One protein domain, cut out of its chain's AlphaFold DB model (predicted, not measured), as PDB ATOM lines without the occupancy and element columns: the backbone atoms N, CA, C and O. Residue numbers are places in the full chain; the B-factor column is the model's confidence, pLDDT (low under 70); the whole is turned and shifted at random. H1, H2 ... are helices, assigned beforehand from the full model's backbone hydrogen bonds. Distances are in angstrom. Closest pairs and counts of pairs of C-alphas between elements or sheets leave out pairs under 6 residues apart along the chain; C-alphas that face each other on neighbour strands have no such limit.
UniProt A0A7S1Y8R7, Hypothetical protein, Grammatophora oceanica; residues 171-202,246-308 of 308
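AT A GLANCE: This is residues 171 to 202 and 246 to 308 of the 308 residues of the protein "Hypothetical protein" of Grammatophora oceanica (UniProt A0A7S1Y8R7). One long straight helix, H5, reaches out as an arm from a loose head of four shorter helices, H1 to H4. The printed part has 95 residues, five named helices and no named strand: all helix, extended, radius of gyration of the C-alphas 19.5 A, spans 67 by 27 by 19 A.

HOW THE PARTS SIT: Start at H1, residues 172 to 177: it is close to but not clearly touching H3, residues 246 to 260, the closest C-alphas, Ile 175 and Leu 257, being 7.5 A apart. H2, residues 192 to 201, is likewise close to H4, residues 263 to 271, about perpendicular at 88 degrees, closest C-alphas Ala 199 and Met 270, 8.0 A. H5, residues 280 to 300, is apart from H1 and H2. In H1 to H5 every O i to N i+4 pair is within hydrogen-bond range.

IN THESE COORDINATES: Find C-alpha 172 at (115.652, 84.319, 98.098), where H1 begins. H3 runs 21.3 A; H5 runs 29.9 A to C-alpha 300 at (125.761, 85.440, 133.781).

THE WHOLE: Residues 203 to 245 are cut out, a 20.9 A gap between C-alphas 202 and 246. H1 to H2 is a long link. Residues 186 to 202 and 304 to 308 have pLDDT under 70.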
ATOM      1  N   SER A 171     117.407  85.593 101.612       93.69
ATOM      2  CA  SER A 171     118.242  85.889 100.447       93.69
ATOM      3  C   SER A 171     117.690  85.217  99.198       93.69
ATOM      4  O   SER A 171     118.435  84.930  98.261       93.69
ATOM      5  N   LYS A 172     116.376  84.962  99.191       92.75
ATOM      6  CA  LYS A 172     115.652  84.319  98.098       92.75
ATOM      7  C   LYS A 172     116.017  84.889  96.735       92.75
ATOM      8  O   LYS A 172     116.425  84.119  95.878       92.75
ATOM      9  N   GLU A 173     115.973  86.207  96.556       92.12
ATOM     10  CA  GLU A 173     116.320  86.848  95.278       92.12
ATOM     11  C   GLU A 173     117.748  86.508  94.832       92.12
ATOM     12  O   GLU A 173     117.943  85.959  93.753       92.12
ATOM     13  N   SER A 174     118.741  86.714  95.703       93.44
ATOM     14  CA  SER A 174     120.147  86.431  95.386       93.44
ATOM     15  C   SER A 174     120.405  84.955  95.070       93.44
ATOM     16  O   SER A 174     121.273  84.649  94.251       93.44
ATOM     17  N   ILE A 175     119.701  84.036  95.732       92.38
ATOM     18  CA  ILE A 175     119.844  82.597  95.490       92.38
ATOM     19  C   ILE A 175     119.204  82.223  94.155       92.38
ATOM     20  O   ILE A 175     119.826  81.497  93.378       92.38
ATOM     21  N   LEU A 176     118.008  82.741  93.869       90.38
ATOM     22  CA  LEU A 176     117.303  82.493  92.613       90.38
ATOM     23  C   LEU A 176     118.067  83.070  91.415       90.38
ATOM     24  O   LEU A 176     118.208  82.389  90.406       90.38
ATOM     25  N   GLU A 177     118.658  84.257  91.545       89.81
ATOM     26  CA  GLU A 177     119.533  84.846  90.520       89.81
ATOM     27  C   GLU A 177     120.807  84.020  90.273       89.81
ATOM     28  O   GLU A 177     121.379  84.056  89.183       89.81
ATOM     29  N   SER A 178     121.265  83.257  91.271       92.00
ATOM     30  CA  SER A 178     122.462  82.414  91.157       92.00
ATOM     31  C   SER A 178     122.215  81.069  90.465       92.00
ATOM     32  O   SER A 178     123.172  80.314  90.252       92.00
ATOM     33  N   LEU A 179     120.959  80.746  90.135       91.25
ATOM     34  CA  LEU A 179     120.607  79.471  89.523       91.25
ATOM     35  C   LEU A 179     121.265  79.317  88.145       91.25
ATOM     36  O   LEU A 179     121.248  80.258  87.346       91.25
ATOM     37  N   PRO A 180     121.836  78.141  87.831       89.25
ATOM     38  CA  PRO A 180     122.384  77.845  86.513       89.25
ATOM     39  C   PRO A 180     121.430  78.139  85.349       89.25
ATOM     40  O   PRO A 180     121.901  78.521  84.277       89.25
ATOM     41  N   SER A 181     120.117  77.976  85.538       82.69
ATOM     42  CA  SER A 181     119.100  78.346  84.543       82.69
ATOM     43  C   SER A 181     118.983  79.852  84.278       82.69
ATOM     44  O   SER A 181     118.615  80.238  83.174       82.69
ATOM     45  N   GLN A 182     119.335  80.704  85.246       83.50
ATOM     46  CA  GLN A 182     119.262  82.169  85.137       83.50
ATOM     47  C   GLN A 182     120.537  82.795  84.541       83.50
ATOM     48  O   GLN A 182     120.568  83.987  84.230       83.50
ATOM     49  N   GLN A 183     121.615  82.019  84.364       84.50
ATOM     50  CA  GLN A 183     122.890  82.552  83.882       84.50
ATOM     51  C   GLN A 183     122.866  82.841  82.366       84.50
ATOM     52  O   GLN A 183     122.539  81.957  81.563       84.50
ATOM     53  N   PRO A 184     123.284  84.047  81.926       75.62
ATOM     54  CA  PRO A 184     123.273  84.424  80.516       75.62
ATOM     55  C   PRO A 184     124.209  83.521  79.700       75.62
ATOM     56  O   PRO A 184     125.398  83.411  79.987       75.62
ATOM     57  N   GLY A 185     123.666  82.881  78.660       73.31
ATOM     58  CA  GLY A 185     124.403  81.973  77.770       73.31
ATOM     59  C   GLY A 185     123.990  80.502  77.876       73.31
ATOM     60  O   GLY A 185     124.243  79.743  76.939       73.31
ATOM     61  N   ARG A 186     123.274  80.101  78.935       65.75
ATOM     62  CA  ARG A 186     122.464  78.872  78.930       65.75
ATOM     63  C   ARG A 186     121.123  79.218  78.284       65.75
ATOM     64  O   ARG A 186     120.181  79.619  78.951       65.75
ATOM     65  N   LEU A 187     121.081  79.151  76.952       53.53
ATOM     66  CA  LEU A 187     119.895  79.388  76.117       53.53
ATOM     67  C   LEU A 187     118.830  78.313  76.357       53.53
ATOM     68  O   LEU A 187     118.567  77.468  75.507       53.53
ATOM     69  N   VAL A 188     118.198  78.362  77.520       53.78
ATOM     70  CA  VAL A 188     116.938  77.687  77.756       53.78
ATOM     71  C   VAL A 188     115.943  78.746  78.231       53.78
ATOM     72  O   VAL A 188     115.521  78.776  79.375       53.78
ATOM     73  N   ASN A 189     115.584  79.624  77.291       52.38
ATOM     74  CA  ASN A 189     114.223  79.875  76.794       52.38
ATOM     75  C   ASN A 189     113.055  78.970  77.212       52.38
ATOM     76  O   ASN A 189     112.054  78.986  76.501       52.38
ATOM     77  N   THR A 190     113.150  78.103  78.214       49.78
ATOM     78  CA  THR A 190     112.055  77.203  78.536       49.78
ATOM     79  C   THR A 190     111.039  77.914  79.414       49.78
ATOM     80  O   THR A 190     111.405  78.672  80.313       49.78
ATOM     81  N   PRO A 191     109.758  77.549  79.273       49.66
ATOM     82  CA  PRO A 191     108.718  77.837  80.256       49.66
ATOM     83  C   PRO A 191     108.975  77.141  81.615       49.66
ATOM     84  O   PRO A 191     108.043  76.906  82.376       49.66
ATOM     85  N   VAL A 192     110.232  76.796  81.951       48.22
ATOM     86  CA  VAL A 192     110.665  76.531  83.330       48.22
ATOM     87  C   VAL A 192     110.334  77.746  84.173       48.22
ATOM     88  O   VAL A 192     109.831  77.552  85.266       48.22
ATOM     89  N   ASP A 193     110.510  78.965  83.650       52.88
ATOM     90  CA  ASP A 193     110.070  80.166  84.357       52.88
ATOM     91  C   ASP A 193     108.576  80.056  84.687       52.88
ATOM     92  O   ASP A 193     108.210  80.360  85.801       52.88
ATOM     93  N   ASP A 194     107.735  79.465  83.829       51.12
ATOM     94  CA  ASP A 194     106.307  79.267  84.108       51.12
ATOM     95  C   ASP A 194     105.989  78.069  85.005       51.12
ATOM     96  O   ASP A 194     105.041  78.166  85.764       51.12
ATOM     97  N   ARG A 195     106.735  76.953  84.997       50.91
ATOM     98  CA  ARG A 195     106.501  75.820  85.928       50.91
ATOM     99  C   ARG A 195     107.123  76.034  87.300       50.91
ATOM    100  O   ARG A 195     106.475  75.719  88.292       50.91
ATOM    101  N   LEU A 196     108.334  76.590  87.359       54.47
ATOM    102  CA  LEU A 196     108.881  77.140  88.592       54.47
ATOM    103  C   LEU A 196     108.007  78.305  89.038       54.47
ATOM    104  O   LEU A 196     107.714  78.314  90.209       54.47
ATOM    105  N   ARG A 197     107.483  79.202  88.181       52.72
ATOM    106  CA  ARG A 197     106.480  80.207  88.607       52.72
ATOM    107  C   ARG A 197     105.151  79.599  89.023       52.72
ATOM    108  O   ARG A 197     104.547  80.091  89.955       52.72
ATOM    109  N   THR A 198     104.679  78.540  88.389       57.47
ATOM    110  CA  THR A 198     103.433  77.860  88.776       57.47
ATOM    111  C   THR A 198     103.617  77.208  90.147       57.47
ATOM    112  O   THR A 198     102.779  77.380  91.025       57.47
ATOM    113  N   ALA A 199     104.768  76.571  90.381       54.44
ATOM    114  CA  ALA A 199     105.169  76.087  91.700       54.44
ATOM    115  C   ALA A 199     105.491  77.232  92.690       54.44
ATOM    116  O   ALA A 199     105.241  77.080  93.880       54.44
ATOM    117  N   LEU A 200     106.000  78.378  92.210       50.66
ATOM    118  CA  LEU A 200     106.460  79.531  93.004       50.66
ATOM    119  C   LEU A 200     105.391  80.595  93.291       50.66
ATOM    120  O   LEU A 200     105.579  81.460  94.138       50.66
ATOM    121  N   TYR A 201     104.292  80.593  92.562       48.41
ATOM    122  CA  TYR A 201     103.234  81.594  92.670       48.41
ATOM    123  C   TYR A 201     101.853  80.935  92.747       48.41
ATOM    124  O   TYR A 201     100.850  81.641  92.750       48.41
ATOM    125  N   GLY A 202     101.780  79.597  92.821       47.06
ATOM    126  CA  GLY A 202     100.548  78.847  93.088       47.06
ATOM    127  C   GLY A 202      99.447  79.015  92.039       47.06
ATOM    128  O   GLY A 202      98.290  78.707  92.313       47.06
ATOM    129  N   TYR A 246     115.928  69.983  79.512       77.12
ATOM    130  CA  TYR A 246     115.073  70.456  80.602       77.12
ATOM    131  C   TYR A 246     115.352  69.705  81.908       77.12
ATOM    132  O   TYR A 246     115.590  70.334  82.937       77.12
ATOM    133  N   THR A 247     115.331  68.368  81.876       82.19
ATOM    134  CA  THR A 247     115.565  67.542  83.071       82.19
ATOM    135  C   THR A 247     116.936  67.833  83.666       82.19
ATOM    136  O   THR A 247     117.057  68.017  84.871       82.19
ATOM    137  N   LYS A 248     117.954  67.978  82.815       86.94
ATOM    138  CA  LYS A 248     119.305  68.314  83.258       86.94
ATOM    139  C   LYS A 248     119.395  69.704  83.896       86.94
ATOM    140  O   LYS A 248     120.075  69.863  84.903       86.94
ATOM    141  N   ALA A 249     118.723  70.708  83.330       82.25
ATOM    142  CA  ALA A 249     118.691  72.047  83.918       82.25
ATOM    143  C   ALA A 249     117.996  72.049  85.291       82.25
ATOM    144  O   ALA A 249     118.493  72.680  86.220       82.25
ATOM    145  N   TRP A 250     116.900  71.295  85.429       85.25
ATOM    146  CA  TRP A 250     116.218  71.109  86.708       85.25
ATOM    147  C   TRP A 250     117.118  70.430  87.750       85.25
ATOM    148  O   TRP A 250     117.237  70.926  88.865       85.25
ATOM    149  N   GLU A 251     117.783  69.329  87.388       89.62
ATOM    150  CA  GLU A 251     118.709  68.620  88.283       89.62
ATOM    151  C   GLU A 251     119.880  69.514  88.725       89.62
ATOM    152  O   GLU A 251     120.266  69.493  89.896       89.62
ATOM    153  N   ASP A 252     120.421  70.327  87.812       91.69
ATOM    154  CA  ASP A 252     121.487  71.286  88.113       91.69
ATOM    155  C   ASP A 252     121.014  72.374  89.099       91.69
ATOM    156  O   ASP A 252     121.732  72.698  90.050       91.69
ATOM    157  N   ASP A 253     119.816  72.931  88.895       90.31
ATOM    158  CA  ASP A 253     119.232  73.955  89.769       90.31
ATOM    159  C   ASP A 253     118.880  73.387  91.150       90.31
ATOM    160  O   ASP A 253     119.200  74.004  92.169       90.31
ATOM    161  N   GLU A 254     118.280  72.195  91.202       90.81
ATOM    162  CA  GLU A 254     117.951  71.489  92.441       90.81
ATOM    163  C   GLU A 254     119.216  71.180  93.250       90.81
ATOM    164  O   GLU A 254     119.291  71.481  94.445       90.81
ATOM    165  N   HIS A 255     120.252  70.647  92.594       93.50
ATOM    166  CA  HIS A 255     121.536  70.390  93.236       93.50
ATOM    167  C   HIS A 255     122.170  71.683  93.767       93.50
ATOM    168  O   HIS A 255     122.669  71.718  94.898       93.50
ATOM    169  N   ASN A 256     122.117  72.762  92.980       92.62
ATOM    170  CA  ASN A 256     122.638  74.061  93.381       92.62
ATOM    171  C   ASN A 256     121.886  74.618  94.602       92.62
ATOM    172  O   ASN A 256     122.525  74.968  95.596       92.62
ATOM    173  N   LEU A 257     120.549  74.620  94.585       91.44
ATOM    174  CA  LEU A 257     119.708  75.054  95.708       91.44
ATOM    175  C   LEU A 257     119.996  74.251  96.973       91.44
ATOM    176  O   LEU A 257     120.274  74.833  98.024       91.44
ATOM    177  N   PHE A 258     119.998  72.922  96.870       92.00
ATOM    178  CA  PHE A 258     120.237  72.036  98.005       92.00
ATOM    179  C   PHE A 258     121.634  72.232  98.617       92.00
ATOM    180  O   PHE A 258     121.811  72.098  99.828       92.00
ATOM    181  N   SER A 259     122.634  72.579  97.801       93.62
ATOM    182  CA  SER A 259     124.001  72.828  98.273       93.62
ATOM    183  C   SER A 259     124.173  74.167  99.005       93.62
ATOM    184  O   SER A 259     125.082  74.310  99.831       93.62
ATOM    185  N   GLN A 260     123.320  75.152  98.713       94.31
ATOM    186  CA  GLN A 260     123.447  76.514  99.233       94.31
ATOM    187  C   GLN A 260     122.483  76.814 100.384       94.31
ATOM    188  O   GLN A 260     122.835  77.572 101.293       94.31
ATOM    189  N   VAL A 261     121.288  76.225 100.368       93.62
ATOM    190  CA  VAL A 261     120.189  76.505 101.301       93.62
ATOM    191  C   VAL A 261     120.182  75.485 102.438       93.62
ATOM    192  O   VAL A 261     120.514  74.316 102.262       93.62
ATOM    193  N   SER A 262     119.795  75.905 103.645       92.62
ATOM    194  CA  SER A 262     119.554  74.936 104.723       92.62
ATOM    195  C   SER A 262     118.385  73.995 104.386       92.62
ATOM    196  O   SER A 262     117.358  74.432 103.870       92.62
ATOM    197  N   THR A 263     118.495  72.708 104.732       89.06
ATOM    198  CA  THR A 263     117.491  71.689 104.369       89.06
ATOM    199  C   THR A 263     116.069  72.045 104.815       89.06
ATOM    200  O   THR A 263     115.121  71.777 104.088       89.06
ATOM    201  N   SER A 264     115.900  72.682 105.979       86.62
ATOM    202  CA  SER A 264     114.576  73.094 106.462       86.62
ATOM    203  C   SER A 264     113.932  74.173 105.591       86.62
ATOM    204  O   SER A 264     112.740  74.088 105.319       86.62
ATOM    205  N   HIS A 265     114.707  75.155 105.124       88.19
ATOM    206  CA  HIS A 265     114.197  76.232 104.268       88.19
ATOM    207  C   HIS A 265     114.008  75.757 102.830       88.19
ATOM    208  O   HIS A 265     113.061  76.177 102.183       88.19
ATOM    209  N   TYR A 266     114.847  74.828 102.363       89.69
ATOM    210  CA  TYR A 266     114.630  74.148 101.088       89.69
ATOM    211  C   TYR A 266     113.290  73.400 101.080       89.69
ATOM    212  O   TYR A 266     112.474  73.604 100.190       89.69
ATOM    213  N   MET A 267     113.021  72.585 102.106       86.50
ATOM    214  CA  MET A 267     111.756  71.847 102.203       86.50
ATOM    215  C   MET A 267     110.549  72.774 102.375       86.50
ATOM    216  O   MET A 267     109.497  72.499 101.808       86.50
ATOM    217  N   ALA A 268     110.700  73.872 103.127       85.12
ATOM    218  CA  ALA A 268     109.653  74.884 103.250       85.12
ATOM    219  C   ALA A 268     109.346  75.523 101.892       85.12
ATOM    220  O   ALA A 268     108.192  75.552 101.498       85.12
ATOM    221  N   PHE A 269     110.372  75.928 101.143       86.44
ATOM    222  CA  PHE A 269     110.237  76.525  99.815       86.44
ATOM    223  C   PHE A 269     109.570  75.607  98.786       86.44
ATOM    224  O   PHE A 269     108.807  76.071  97.946       86.44
ATOM    225  N   MET A 270     109.817  74.296  98.868       84.00
ATOM    226  CA  MET A 270     109.163  73.316  97.992       84.00
ATOM    227  C   MET A 270     107.665  73.134  98.296       84.00
ATOM    228  O   MET A 270     106.938  72.641  97.438       84.00
ATOM    229  N   GLY A 271     107.208  73.481  99.505       80.81
ATOM    230  CA  GLY A 271     105.799  73.391  99.908       80.81
ATOM    231  C   GLY A 271     105.059  74.730  99.933       80.81
ATOM    232  O   GLY A 271     103.849  74.763  99.737       80.81
ATOM    233  N   ASP A 272     105.783  75.818 100.172       82.06
ATOM    234  CA  ASP A 272     105.295  77.187 100.233       82.06
ATOM    235  C   ASP A 272     106.312  78.088  99.533       82.06
ATOM    236  O   ASP A 272     107.418  78.305 100.042       82.06
ATOM    237  N   PRO A 273     105.967  78.641  98.370       80.94
ATOM    238  CA  PRO A 273     106.927  79.413  97.625       80.94
ATOM    239  C   PRO A 273     107.174  80.803  98.200       80.94
ATOM    240  O   PRO A 273     108.157  81.444  97.824       80.94
ATOM    241  N   GLU A 274     106.334  81.281  99.117       83.38
ATOM    242  CA  GLU A 274     106.586  82.500  99.882       83.38
ATOM    243  C   GLU A 274     107.609  82.273 101.005       83.38
ATOM    244  O   GLU A 274     108.105  83.238 101.591       83.38
ATOM    245  N   ALA A 275     107.999  81.020 101.273       88.69
ATOM    246  CA  ALA A 275     108.992  80.713 102.286       88.69
ATOM    247  C   ALA A 275     110.356  81.348 101.966       88.69
ATOM    248  O   ALA A 275     110.855  81.326 100.837       88.69
ATOM    249  N   ALA A 276     110.989  81.881 103.012       92.19
ATOM    250  CA  ALA A 276     112.320  82.466 102.921       92.19
ATOM    251  C   ALA A 276     113.372  81.409 102.555       92.19
ATOM    252  O   ALA A 276     113.374  80.297 103.093       92.19
ATOM    253  N   LEU A 277     114.336  81.793 101.716       93.69
ATOM    254  CA  LEU A 277     115.496  80.958 101.405       93.69
ATOM    255  C   LEU A 277     116.715  81.478 102.164       93.69
ATOM    256  O   LEU A 277     117.329  82.491 101.812       93.69
ATOM    257  N   VAL A 278     117.074  80.747 103.220       94.44
ATOM    258  CA  VAL A 278     118.202  81.092 104.089       94.44
ATOM    259  C   VAL A 278     119.429  80.236 103.731       94.44
ATOM    260  O   VAL A 278     119.370  79.002 103.856       94.44
ATOM    261  N   PRO A 279     120.570  80.853 103.355       95.00
ATOM    262  CA  PRO A 279     121.797  80.142 103.040       95.00
ATOM    263  C   PRO A 279     122.317  79.389 104.258       95.00
ATOM    264  O   PRO A 279     122.314  79.907 105.381       95.00
ATOM    265  N   TYR A 280     122.880  78.203 104.035       93.62
ATOM    266  CA  TYR A 280     123.449  77.367 105.090       93.62
ATOM    267  C   TYR A 280     124.482  78.120 105.942       93.62
ATOM    268  O   TYR A 280     124.482  78.015 107.167       93.62
ATOM    269  N   ARG A 281     125.337  78.938 105.313       94.81
ATOM    270  CA  ARG A 281     126.382  79.710 106.012       94.81
ATOM    271  C   ARG A 281     125.799  80.729 106.991       94.81
ATOM    272  O   ARG A 281     126.299  80.855 108.106       94.81
ATOM    273  N   LEU A 282     124.746  81.438 106.579       93.88
ATOM    274  CA  LEU A 282     124.079  82.439 107.413       93.88
ATOM    275  C   LEU A 282     123.286  81.772 108.536       93.88
ATOM    276  O   LEU A 282     123.400  82.177 109.690       93.88
ATOM    277  N   SER A 283     122.572  80.691 108.216       92.44
ATOM    278  CA  SER A 283     121.882  79.847 109.190       92.44
ATOM    279  C   SER A 283     122.843  79.328 110.270       92.44
ATOM    280  O   SER A 283     122.617  79.531 111.464       92.44
ATOM    281  N   PHE A 284     123.982  78.750 109.873       92.81
ATOM    282  CA  PHE A 284     125.009  78.261 110.793       92.81
ATOM    283  C   PHE A 284     125.587  79.371 111.680       92.81
ATOM    284  O   PHE A 284     125.741  79.175 112.889       92.81
ATOM    285  N   ALA A 285     125.894  80.540 111.108       94.75
ATOM    286  CA  ALA A 285     126.395  81.683 111.866       94.75
ATOM    287  C   ALA A 285     125.366  82.170 112.897       94.75
ATOM    288  O   ALA A 285     125.723  82.414 114.050       94.75
ATOM    289  N   PHE A 286     124.090  82.240 112.508       93.12
ATOM    290  CA  PHE A 286     122.994  82.610 113.395       93.12
ATOM    291  C   PHE A 286     122.848  81.626 114.557       93.12
ATOM    292  O   PHE A 286     122.890  82.046 115.712       93.12
ATOM    293  N   TYR A 287     122.770  80.321 114.279       91.75
ATOM    294  CA  TYR A 287     122.686  79.290 115.319       91.75
ATOM    295  C   TYR A 287     123.913  79.286 116.238       91.75
ATOM    296  O   TYR A 287     123.791  79.157 117.455       91.75
ATOM    297  N   SER A 288     125.109  79.477 115.681       93.56
ATOM    298  CA  SER A 288     126.337  79.576 116.474       93.56
ATOM    299  C   SER A 288     126.287  80.779 117.416       93.56
ATOM    300  O   SER A 288     126.594  80.661 118.604       93.56
ATOM    301  N   PHE A 289     125.852  81.933 116.907       94.62
ATOM    302  CA  PHE A 289     125.697  83.144 117.699       94.62
ATOM    303  C   PHE A 289     124.647  82.978 118.805       94.62
ATOM    304  O   PHE A 289     124.932  83.302 119.959       94.62
ATOM    305  N   THR A 290     123.464  82.434 118.498       91.56
ATOM    306  CA  THR A 290     122.397  82.237 119.491       91.56
ATOM    307  C   THR A 290     122.809  81.248 120.578       91.56
ATOM    308  O   THR A 290     122.527  81.495 121.754       91.56
ATOM    309  N   VAL A 291     123.544  80.184 120.241       92.19
ATOM    310  CA  VAL A 291     124.108  79.241 121.220       92.19
ATOM    311  C   VAL A 291     125.142  79.924 122.117       92.19
ATOM    312  O   VAL A 291     125.033  79.836 123.341       92.19
ATOM    313  N   ILE A 292     126.111  80.648 121.546       93.00
ATOM    314  CA  ILE A 292     127.139  81.368 122.319       93.00
ATOM    315  C   ILE A 292     126.490  82.388 123.260       93.00
ATOM    316  O   ILE A 292     126.823  82.439 124.448       93.00
ATOM    317  N   LEU A 293     125.535  83.169 122.751       93.00
ATOM    318  CA  LEU A 293     124.796  84.156 123.530       93.00
ATOM    319  C   LEU A 293     124.001  83.492 124.660       93.00
ATOM    320  O   LEU A 293     124.059  83.954 125.799       93.00
ATOM    321  N   SER A 294     123.314  82.383 124.377       91.25
ATOM    322  CA  SER A 294     122.547  81.629 125.374       91.25
ATOM    323  C   SER A 294     123.448  81.078 126.479       91.25
ATOM    324  O   SER A 294     123.144  81.242 127.659       91.25
ATOM    325  N   ILE A 295     124.598  80.494 126.127       88.19
ATOM    326  CA  ILE A 295     125.592  80.006 127.095       88.19
ATOM    327  C   ILE A 295     126.125  81.158 127.953       88.19
ATOM    328  O   ILE A 295     126.214  81.035 129.180       88.19
ATOM    329  N   TRP A 296     126.456  82.291 127.333       91.94
ATOM    330  CA  TRP A 296     126.926  83.477 128.044       91.94
ATOM    331  C   TRP A 296     125.871  84.020 129.019       91.94
ATOM    332  O   TRP A 296     126.192  84.292 130.181       91.94
ATOM    333  N   LEU A 297     124.608  84.116 128.588       89.06
ATOM    334  CA  LEU A 297     123.483  84.542 129.423       89.06
ATOM    335  C   LEU A 297     123.252  83.581 130.590       89.06
ATOM    336  O   LEU A 297     123.173  84.032 131.732       89.06
ATOM    337  N   MET A 298     123.214  82.270 130.338       84.25
ATOM    338  CA  MET A 298     123.091  81.257 131.391       84.25
ATOM    339  C   MET A 298     124.209  81.415 132.430       84.25
ATOM    340  O   MET A 298     123.943  81.517 133.630       84.25
ATOM    341  N   ARG A 299     125.464  81.553 131.988       83.75
ATOM    342  CA  ARG A 299     126.601  81.775 132.892       83.75
ATOM    343  C   ARG A 299     126.440  83.054 133.718       83.75
ATOM    344  O   ARG A 299     126.724  83.042 134.917       83.75
ATOM    345  N   LYS A 300     125.977  84.149 133.105       86.56
ATOM    346  CA  LYS A 300     125.761  85.440 133.781       86.56
ATOM    347  C   LYS A 300     124.617  85.391 134.795       86.56
ATOM    348  O   LYS A 300     124.720  86.019 135.844       86.56
ATOM    349  N   MET A 301     123.582  84.595 134.531       82.00
ATOM    350  CA  MET A 301     122.477  84.330 135.461       82.00
ATOM    351  C   MET A 301     122.869  83.414 136.632       82.00
ATOM    352  O   MET A 301     122.044  83.126 137.496       82.00
ATOM    353  N   GLY A 302     124.129  82.976 136.702       78.19
ATOM    354  CA  GLY A 302     124.620  82.159 137.803       78.19
ATOM    355  C   GLY A 302     124.378  80.664 137.622       78.19
ATOM    356  O   GLY A 302     124.522  79.932 138.601       78.19
ATOM    357  N   PHE A 303     124.101  80.190 136.398       74.12
ATOM    358  CA  PHE A 303     124.240  78.772 136.055       74.12
ATOM    359  C   PHE A 303     125.729  78.402 136.087       74.12
ATOM    360  O   PHE A 303     126.406  78.288 135.065       74.12
ATOM    361  N   ARG A 304     126.287  78.256 137.288       69.19
ATOM    362  CA  ARG A 304     127.539  77.534 137.471       69.19
ATOM    363  C   ARG A 304     127.167  76.066 137.369       69.19
ATOM    364  O   ARG A 304     126.332  75.610 138.146       69.19
ATOM    365  N   HIS A 305     127.730  75.359 136.387       55.66
ATOM    366  CA  HIS A 305     127.634  73.903 136.341       55.66
ATOM    367  C   HIS A 305     127.879  73.365 137.749       55.66
ATOM    368  O   HIS A 305     128.896  73.690 138.364       55.66
ATOM    369  N   ALA A 306     126.960  72.539 138.244       47.12
ATOM    370  CA  ALA A 306     127.202  71.672 139.388       47.12
ATOM    371  C   ALA A 306     128.186  70.552 138.984       47.12
ATOM    372  O   ALA A 306     127.930  69.375 139.190       47.12
ATOM    373  N   ALA A 307     129.294  70.925 138.338       40.94
ATOM    374  CA  ALA A 307     130.482  70.106 138.206       40.94
ATOM    375  C   ALA A 307     131.254  70.278 139.520       40.94
ATOM    376  O   ALA A 307     132.212  71.046 139.608       40.94
ATOM    377  N   GLY A 308     130.715  69.666 140.569       36.38
ATOM    378  CA  GLY A 308     131.246  69.641 141.924       36.38
ATOM    379  C   GLY A 308     130.685  68.435 142.643       36.38
ATOM    380  O   GLY A 308     129.447  68.414 142.816       36.38
TER     381      GLY A 308